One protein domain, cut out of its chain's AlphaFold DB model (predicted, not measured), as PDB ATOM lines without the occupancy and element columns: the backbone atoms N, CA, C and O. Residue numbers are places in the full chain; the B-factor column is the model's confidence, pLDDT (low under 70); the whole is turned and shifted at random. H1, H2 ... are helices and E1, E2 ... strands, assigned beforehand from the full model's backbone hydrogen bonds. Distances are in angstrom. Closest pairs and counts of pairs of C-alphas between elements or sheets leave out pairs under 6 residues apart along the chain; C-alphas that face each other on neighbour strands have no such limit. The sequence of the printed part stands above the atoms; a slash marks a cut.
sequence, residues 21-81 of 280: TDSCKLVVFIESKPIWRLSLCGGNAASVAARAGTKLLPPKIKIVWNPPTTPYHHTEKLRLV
ATOM      1  N   THR A  21      73.352 128.566  94.951       47.62
ATOM      2  CA  THR A  21      72.411 129.584  95.443       47.62
ATOM      3  C   THR A  21      70.994 129.461  94.861       47.62
ATOM      4  O   THR A  21      70.131 130.268  95.188       47.62
ATOM      5  N   ASP A  22      70.715 128.459  94.019       58.00
ATOM      6  CA  ASP A  22      69.386 128.215  93.421       58.00
ATOM      7  C   ASP A  22      68.488 127.285  94.263       58.00
ATOM      8  O   ASP A  22      67.546 126.679  93.749       58.00
ATOM      9  N   SER A  23      68.722 127.187  95.574       58.72
ATOM     10  CA  SER A  23      68.008 126.296  96.508       58.72
ATOM     11  C   SER A  23      66.541 126.685  96.777       58.72
ATOM     12  O   SER A  23      65.934 126.304  97.769       58.72
ATOM     13  N   CYS A  24      65.962 127.486  95.890       71.81
ATOM     14  CA  CYS A  24      64.664 128.110  96.063       71.81
ATOM     15  C   CYS A  24      63.856 128.228  94.761       71.81
ATOM     16  O   CYS A  24      62.674 128.577  94.782       71.81
ATOM     17  N   LYS A  25      64.475 127.945  93.608       77.38
ATOM     18  CA  LYS A  25      63.835 128.100  92.300       77.38
ATOM     19  C   LYS A  25      63.350 126.745  91.796       77.38
ATOM     20  O   LYS A  25      64.139 125.826  91.598       77.38
ATOM     21  N   LEU A  26      62.051 126.636  91.556       82.81
ATOM     22  CA  LEU A  26      61.465 125.578  90.744       82.81
ATOM     23  C   LEU A  26      61.638 125.958  89.276       82.81
ATOM     24  O   LEU A  26      61.221 127.043  88.860       82.81
ATOM     25  N   VAL A  27      62.239 125.070  88.489       83.31
ATOM     26  CA  VAL A  27      62.443 125.291  87.055       83.31
ATOM     27  C   VAL A  27      61.816 124.154  86.265       83.31
ATOM     28  O   VAL A  27      62.094 122.978  86.510       83.31
ATOM     29  N   VAL A  28      60.983 124.510  85.288       84.81
ATOM     30  CA  VAL A  28      60.392 123.560  84.342       84.81
ATOM     31  C   VAL A  28      61.070 123.714  82.989       84.81
ATOM     32  O   VAL A  28      61.079 124.792  82.383       84.81
ATOM     33  N   PHE A  29      61.641 122.610  82.523       83.12
ATOM     34  CA  PHE A  29      62.343 122.495  81.257       83.12
ATOM     35  C   PHE A  29      61.478 121.783  80.219       83.12
ATOM     36  O   PHE A  29      60.843 120.766  80.510       83.12
ATOM     37  N   ILE A  30      61.529 122.294  78.993       86.00
ATOM     38  CA  ILE A  30      60.937 121.705  77.792       86.00
ATOM     39  C   ILE A  30      62.066 121.561  76.781       86.00
ATOM     40  O   ILE A  30      62.702 122.556  76.443       86.00
ATOM     41  N   GLU A  31      62.360 120.328  76.361       81.06
ATOM     42  CA  GLU A  31      63.443 120.034  75.403       81.06
ATOM     43  C   GLU A  31      64.772 120.734  75.765       81.06
ATOM     44  O   GLU A  31      65.468 121.291  74.923       81.06
ATOM     45  N   SER A  32      65.111 120.728  77.060       76.62
ATOM     46  CA  SER A  32      66.310 121.360  77.646       76.62
ATOM     47  C   SER A  32      66.304 122.894  77.731       76.62
ATOM     48  O   SER A  32      67.248 123.466  78.276       76.62
ATOM     49  N   LYS A  33      65.236 123.577  77.304       80.88
ATOM     50  CA  LYS A  33      65.050 125.021  77.512       80.88
ATOM     51  C   LYS A  33      64.208 125.289  78.770       80.88
ATOM     52  O   LYS A  33      63.117 124.728  78.885       80.88
ATOM     53  N   PRO A  34      64.653 126.141  79.715       77.56
ATOM     54  CA  PRO A  34      63.822 126.540  80.848       77.56
ATOM     55  C   PRO A  34      62.693 127.452  80.352       77.56
ATOM     56  O   PRO A  34      62.957 128.513  79.790       77.56
ATOM     57  N   ILE A  35      61.440 127.029  80.528       77.31
ATOM     58  CA  ILE A  35      60.244 127.768  80.068       77.31
ATOM     59  C   ILE A  35      59.484 128.403  81.228       77.31
ATOM     60  O   ILE A  35      58.678 129.318  81.032       77.31
ATOM     61  N   TRP A  36      59.728 127.920  82.440       75.56
ATOM     62  CA  TRP A  36      59.095 128.458  83.624       75.56
ATOM     63  C   TRP A  36      60.056 128.403  84.800       75.56
ATOM     64  O   TRP A  36      60.723 127.389  85.022       75.56
ATOM     65  N   ARG A  37      60.146 129.521  85.517       77.94
ATOM     66  CA  ARG A  37      60.964 129.700  86.712       77.94
ATOM     67  C   ARG A  37      60.066 130.290  87.785       77.94
ATOM     68  O   ARG A  37      59.445 131.324  87.552       77.94
ATOM     69  N   LEU A  38      59.997 129.641  88.938       78.69
ATOM     70  CA  LEU A  38      59.192 130.091  90.064       78.69
ATOM     71  C   LEU A  38      60.043 130.074  91.333       78.69
ATOM     72  O   LEU A  38      60.649 129.059  91.658       78.69
ATOM     73  N   SER A  39      60.097 131.201  92.040       78.50
ATOM     74  CA  SER A  39      60.739 131.279  93.357       78.50
ATOM     75  C   SER A  39      59.754 130.808  94.426       78.50
ATOM     76  O   SER A  39      58.666 131.373  94.533       78.50
ATOM     77  N   LEU A  40      60.118 129.775  95.189       78.62
ATOM     78  CA  LEU A  40      59.241 129.111  96.164       78.62
ATOM     79  C   LEU A  40      59.472 129.534  97.626       78.62
ATOM     80  O   LEU A  40      58.718 129.116  98.502       78.62
ATOM     81  N   CYS A  41      60.490 130.346  97.911       76.38
ATOM     82  CA  CYS A  41      60.784 130.844  99.261       76.38
ATOM     83  C   CYS A  41      60.483 132.336  99.374       76.38
ATOM     84  O   CYS A  41      60.638 133.094  98.413       76.38
ATOM     85  N   GLY A  42      60.104 132.735 100.588       70.38
ATOM     86  CA  GLY A  42      59.617 134.073 100.912       70.38
ATOM     87  C   GLY A  42      58.113 134.073 101.184       70.38
ATOM     88  O   GLY A  42      57.371 133.287 100.601       70.38
ATOM     89  N   GLY A  43      57.656 134.971 102.061       69.38
ATOM     90  CA  GLY A  43      56.257 135.028 102.524       69.38
ATOM     91  C   GLY A  43      55.226 135.469 101.476       69.38
ATOM     92  O   GLY A  43      54.070 135.718 101.795       69.38
ATOM     93  N   ASN A  44      55.641 135.659 100.223       70.94
ATOM     94  CA  ASN A  44      54.774 135.987  99.096       70.94
ATOM     95  C   ASN A  44      54.768 134.894  98.017       70.94
ATOM     96  O   ASN A  44      54.055 135.056  97.020       70.94
ATOM     97  N   ALA A  45      55.511 133.797  98.204       73.50
ATOM     98  CA  ALA A  45      55.673 132.739  97.212       73.50
ATOM     99  C   ALA A  45      54.328 132.111  96.812       73.50
ATOM    100  O   ALA A  45      54.062 131.988  95.614       73.50
ATOM    101  N   ALA A  46      53.429 131.825  97.765       72.00
ATOM    102  CA  ALA A  46      52.086 131.330  97.448       72.00
ATOM    103  C   ALA A  46      51.282 132.310  96.583       72.00
ATOM    104  O   ALA A  46      50.636 131.909  95.615       72.00
ATOM    105  N   SER A  47      51.359 133.611  96.879       74.12
ATOM    106  CA  SER A  47      50.646 134.635  96.102       74.12
ATOM    107  C   SER A  47      51.208 134.792  94.685       74.12
ATOM    108  O   SER A  47      50.472 135.110  93.752       74.12
ATOM    109  N   VAL A  48      52.515 134.594  94.506       75.12
ATOM    110  CA  VAL A  48      53.174 134.654  93.196       75.12
ATOM    111  C   VAL A  48      52.835 133.403  92.386       75.12
ATOM    112  O   VAL A  48      52.485 133.522  91.214       75.12
ATOM    113  N   ALA A  49      52.847 132.228  93.020       71.62
ATOM    114  CA  ALA A  49      52.436 130.971  92.402       71.62
ATOM    115  C   ALA A  49      50.963 131.005  91.960       71.62
ATOM    116  O   ALA A  49      50.661 130.646  90.827       71.62
ATOM    117  N   ALA A  50      50.060 131.520  92.801       70.50
ATOM    118  CA  ALA A  50      48.638 131.641  92.472       70.50
ATOM    119  C   ALA A  50      48.372 132.580  91.279       70.50
ATOM    120  O   ALA A  50      47.436 132.359  90.513       70.50
ATOM    121  N   ARG A  51      49.200 133.618  91.090       72.38
ATOM    122  CA  ARG A  51      49.090 134.545  89.947       72.38
ATOM    123  C   ARG A  51      49.687 134.001  88.653       72.38
ATOM    124  O   ARG A  51      49.366 134.529  87.593       72.38
ATOM    125  N   ALA A  52      50.553 132.989  88.717       70.31
ATOM    126  CA  ALA A  52      51.228 132.451  87.536       70.31
ATOM    127  C   ALA A  52      50.263 131.774  86.542       70.31
ATOM    128  O   ALA A  52      50.640 131.566  85.389       70.31
ATOM    129  N   GLY A  53      49.023 131.494  86.965       70.12
ATOM    130  CA  GLY A  53      47.993 130.875  86.139       70.12
ATOM    131  C   GLY A  53      48.331 129.436  85.752       70.12
ATOM    132  O   GLY A  53      49.416 128.917  86.024       70.12
ATOM    133  N   THR A  54      47.385 128.766  85.108       77.12
ATOM    134  CA  THR A  54      47.602 127.445  84.517       77.12
ATOM    135  C   THR A  54      48.276 127.599  83.155       77.12
ATOM    136  O   THR A  54      47.928 128.468  82.352       77.12
ATOM    137  N   LYS A  55      49.283 126.764  82.879       78.75
ATOM    138  CA  LYS A  55      50.040 126.800  81.623       78.75
ATOM    139  C   LYS A  55      50.014 125.435  80.964       78.75
ATOM    140  O   LYS A  55      50.328 124.430  81.592       78.75
ATOM    141  N   LEU A  56      49.679 125.420  79.678       82.00
ATOM    142  CA  LEU A  56      49.722 124.208  78.875       82.00
ATOM    143  C   LEU A  56      51.174 123.844  78.587       82.00
ATOM    144  O   LEU A  56      51.955 124.664  78.097       82.00
ATOM    145  N   LEU A  57      51.522 122.608  78.918       83.69
ATOM    146  CA  LEU A  57      52.856 122.064  78.750       83.69
ATOM    147  C   LEU A  57      52.822 120.930  77.714       83.69
ATOM    148  O   LEU A  57      51.816 120.228  77.603       83.69
ATOM    149  N   PRO A  58      53.905 120.741  76.943       83.19
ATOM    150  CA  PRO A  58      54.043 119.590  76.064       83.19
ATOM    151  C   PRO A  58      54.144 118.293  76.885       83.19
ATOM    152  O   PRO A  58      54.458 118.335  78.074       83.19
ATOM    153  N   PRO A  59      53.955 117.119  76.260       79.69
ATOM    154  CA  PRO A  59      53.918 115.842  76.976       79.69
ATOM    155  C   PRO A  59      55.240 115.477  77.666       79.69
ATOM    156  O   PRO A  59      55.252 114.710  78.624       79.69
ATOM    157  N   LYS A  60      56.371 116.009  77.186       84.00
ATOM    158  CA  LYS A  60      57.696 115.767  77.764       84.00
ATOM    159  C   LYS A  60      58.185 117.020  78.478       84.00
ATOM    160  O   LYS A  60      58.626 117.972  77.836       84.00
ATOM    161  N   ILE A  61      58.154 116.980  79.805       87.44
ATOM    162  CA  ILE A  61      58.701 118.028  80.669       87.44
ATOM    163  C   ILE A  61      59.692 117.446  81.668       87.44
ATOM    164  O   ILE A  61      59.584 116.290  82.075       87.44
ATOM    165  N   LYS A  62      60.652 118.268  82.090       86.00
ATOM    166  CA  LYS A  62      61.537 117.968  83.216       86.00
ATOM    167  C   LYS A  62      61.367 119.059  84.262       86.00
ATOM    168  O   LYS A  62      61.639 120.224  83.991       86.00
ATOM    169  N   ILE A  63      60.920 118.670  85.448       87.00
ATOM    170  CA  ILE A  63      60.752 119.563  86.593       87.00
ATOM    171  C   ILE A  63      61.955 119.358  87.507       87.00
ATOM    172  O   ILE A  63      62.282 118.224  87.853       87.00
ATOM    173  N   VAL A  64      62.639 120.444  87.857       86.00
ATOM    174  CA  VAL A  64      63.786 120.421  88.770       86.00
ATOM    175  C   VAL A  64      63.517 121.395  89.904       86.00
ATOM    176  O   VAL A  64      63.225 122.568  89.668       86.00
ATOM    177  N   TRP A  65      63.623 120.898  91.132       83.94
ATOM    178  CA  TRP A  65      63.576 121.709  92.336       83.94
ATOM    179  C   TRP A  65      64.612 121.209  93.326       83.94
ATOM    180  O   TRP A  65      64.664 120.017  93.632       83.94
ATOM    181  N   ASN A  66      65.407 122.141  93.838       80.25
ATOM    182  CA  ASN A  66      66.355 121.881  94.902       80.25
ATOM    183  C   ASN A  66      65.832 122.597  96.151       80.25
ATOM    184  O   ASN A  66      65.752 123.827  96.125       80.25
ATOM    185  N   PRO A  67      65.444 121.868  97.212       76.56
ATOM    186  CA  PRO A  67      64.943 122.490  98.430       76.56
ATOM    187  C   PRO A  67      66.051 123.263  99.165       76.56
ATOM    188  O   PRO A  67      67.231 122.894  99.072       76.56
ATOM    189  N   PRO A  68      65.694 124.312  99.927       75.19
ATOM    190  CA  PRO A  68      66.652 125.048 100.732       75.19
ATOM    191  C   PRO A  68      67.151 124.184 101.886       75.19
ATOM    192  O   PRO A  68      66.372 123.625 102.649       75.19
ATOM    193  N   THR A  69      68.472 124.090 102.024       69.81
ATOM    194  CA  THR A  69      69.136 123.365 103.121       69.81
ATOM    195  C   THR A  69      69.476 124.270 104.304       69.81
ATOM    196  O   THR A  69      69.877 123.789 105.361       69.81
ATOM    197  N   THR A  70      69.335 125.586 104.142       71.31
ATOM    198  CA  THR A  70      69.680 126.572 105.167       71.31
ATOM    199  C   THR A  70      68.464 126.949 106.014       71.31
ATOM    200  O   THR A  70      67.402 127.209 105.446       71.31
ATOM    201  N   PRO A  71      68.624 127.132 107.335       66.06
ATOM    202  CA  PRO A  71      67.525 127.461 108.248       66.06
ATOM    203  C   PRO A  71      66.896 128.847 108.020       66.06
ATOM    204  O   PRO A  71      65.822 129.109 108.542       66.06
ATOM    205  N   TYR A  72      67.533 129.729 107.242       65.81
ATOM    206  CA  TYR A  72      67.041 131.082 106.940       65.81
ATOM    207  C   TYR A  72      66.051 131.142 105.768       65.81
ATOM    208  O   TYR A  72      65.427 132.177 105.532       65.81
ATOM    209  N   HIS A  73      65.915 130.051 105.014       68.31
ATOM    210  CA  HIS A  73      65.006 129.970 103.880       68.31
ATOM    211  C   HIS A  73      63.858 129.029 104.227       68.31
ATOM    212  O   HIS A  73      63.994 127.811 104.178       68.31
ATOM    213  N   HIS A  74      62.713 129.614 104.572       67.38
ATOM    214  CA  HIS A  74      61.478 128.873 104.788       67.38
ATOM    215  C   HIS A  74      60.666 128.821 103.492       67.38
ATOM    216  O   HIS A  74      60.476 129.839 102.817       67.38
ATOM    217  N   THR A  75      60.186 127.628 103.151       70.62
ATOM    218  CA  THR A  75      59.181 127.417 102.108       70.62
ATOM    219  C   THR A  75      57.806 127.350 102.751       70.62
ATOM    220  O   THR A  75      57.619 126.662 103.755       70.62
ATOM    221  N   GLU A  76      56.831 128.033 102.166       71.88
ATOM    222  CA  GLU A  76      55.430 127.849 102.544       71.88
ATOM    223  C   GLU A  76      54.946 126.449 102.121       71.88
ATOM    224  O   GLU A  76      55.557 125.800 101.267       71.88
ATOM    225  N   LYS A  77      53.835 125.968 102.700       73.81
ATOM    226  CA  LYS A  77      53.196 124.714 102.265       73.81
ATOM    227  C   LYS A  77      52.555 124.924 100.888       73.81
ATOM    228  O   LYS A  77      51.375 125.246 100.782       73.81
ATOM    229  N   LEU A  78      53.353 124.767  99.838       75.62
ATOM    230  CA  LEU A  78      52.925 124.868  98.445       75.62
ATOM    231  C   LEU A  78      52.546 123.483  97.908       75.62
ATOM    232  O   LEU A  78      53.198 122.487  98.218       75.62
ATOM    233  N   ARG A  79      51.499 123.424  97.081       78.88
ATOM    234  CA  ARG A  79      51.063 122.210  96.380       78.88
ATOM    235  C   ARG A  79      51.242 122.417  94.881       78.88
ATOM    236  O   ARG A  79      50.618 123.305  94.307       78.88
ATOM    237  N   LEU A  80      52.075 121.592  94.251       83.31
ATOM    238  CA  LEU A  80      52.171 121.527  92.796       83.31
ATOM    239  C   LEU A  80      51.088 120.580  92.275       83.31
ATOM    240  O   LEU A  80      51.049 119.416  92.670       83.31
ATOM    241  N   VAL A  81      50.225 121.076  91.393       85.25
ATOM    242  CA  VAL A  81      49.184 120.276  90.738       85.25
ATOM    243  C   VAL A  81      49.509 120.187  89.255       85.25
ATOM    244  O   VAL A  81      49.757 121.203  88.607       85.25
TER     245      VAL A  81
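AT A GLANCE: This is residues 21 to 81 of the 280 residues of an uncharacterized protein of Leptidea sinapis (UniProt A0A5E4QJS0). With little regular structure, this is a small antiparallel sheet in the order E2, E1, E3, grazed by one short helix, H1, with loops making up much of the rest. The 61 printed residues, 24 in named elements, run E1, E2, H1, E3, a mixed class. The whole is elongated, 35 by 23 by 14 A, and only just compact, close to loose, with a radius of gyration of the C-alphas of 12.1 A.

HOW THE PARTS SIT: Look first at inner strand E1, residues 25 to 30. It forms an antiparallel hairpin with E2, residues 33 to 39, at 159 degrees; N 28 and O 36, 2.9 A apart, are within hydrogen-bond range. E3, residues 62 to 65, is antiparallel to E1 at 171 degrees, with N 27 and O 64 within hydrogen-bond range at 2.9 A. H1, residues 45 to 51, only grazes the sheet with residues 45 to 49; its closest C-alphas to E2 are those of Ala 45 and Ser 39, 6.5 A. E2, H1 and E3 make a split strand-helix-strand unit, its strands running the same way with E1 between, and a right-handed crossover. In H1 every O i to N i+4 pair is within range.

IN THESE COORDINATES: Find C-alpha 25 at (63.835, 128.100, 92.300), where E1 begins its 16.1 A. E2 covers 17.6 A, H1 10.0 A and E3 10.1 A, ending at C-alpha 65, (63.576, 121.709, 92.336).

THE WHOLE: The farthest C-alphas, Pro 59 and Tyr 72, are 36.1 A apart. The printed part has no cut and no long link; residues 66 to 81 hold no named element. The model's pLDDT is under 70 at residues 21 to 23, 43, 69 and 71 to 74.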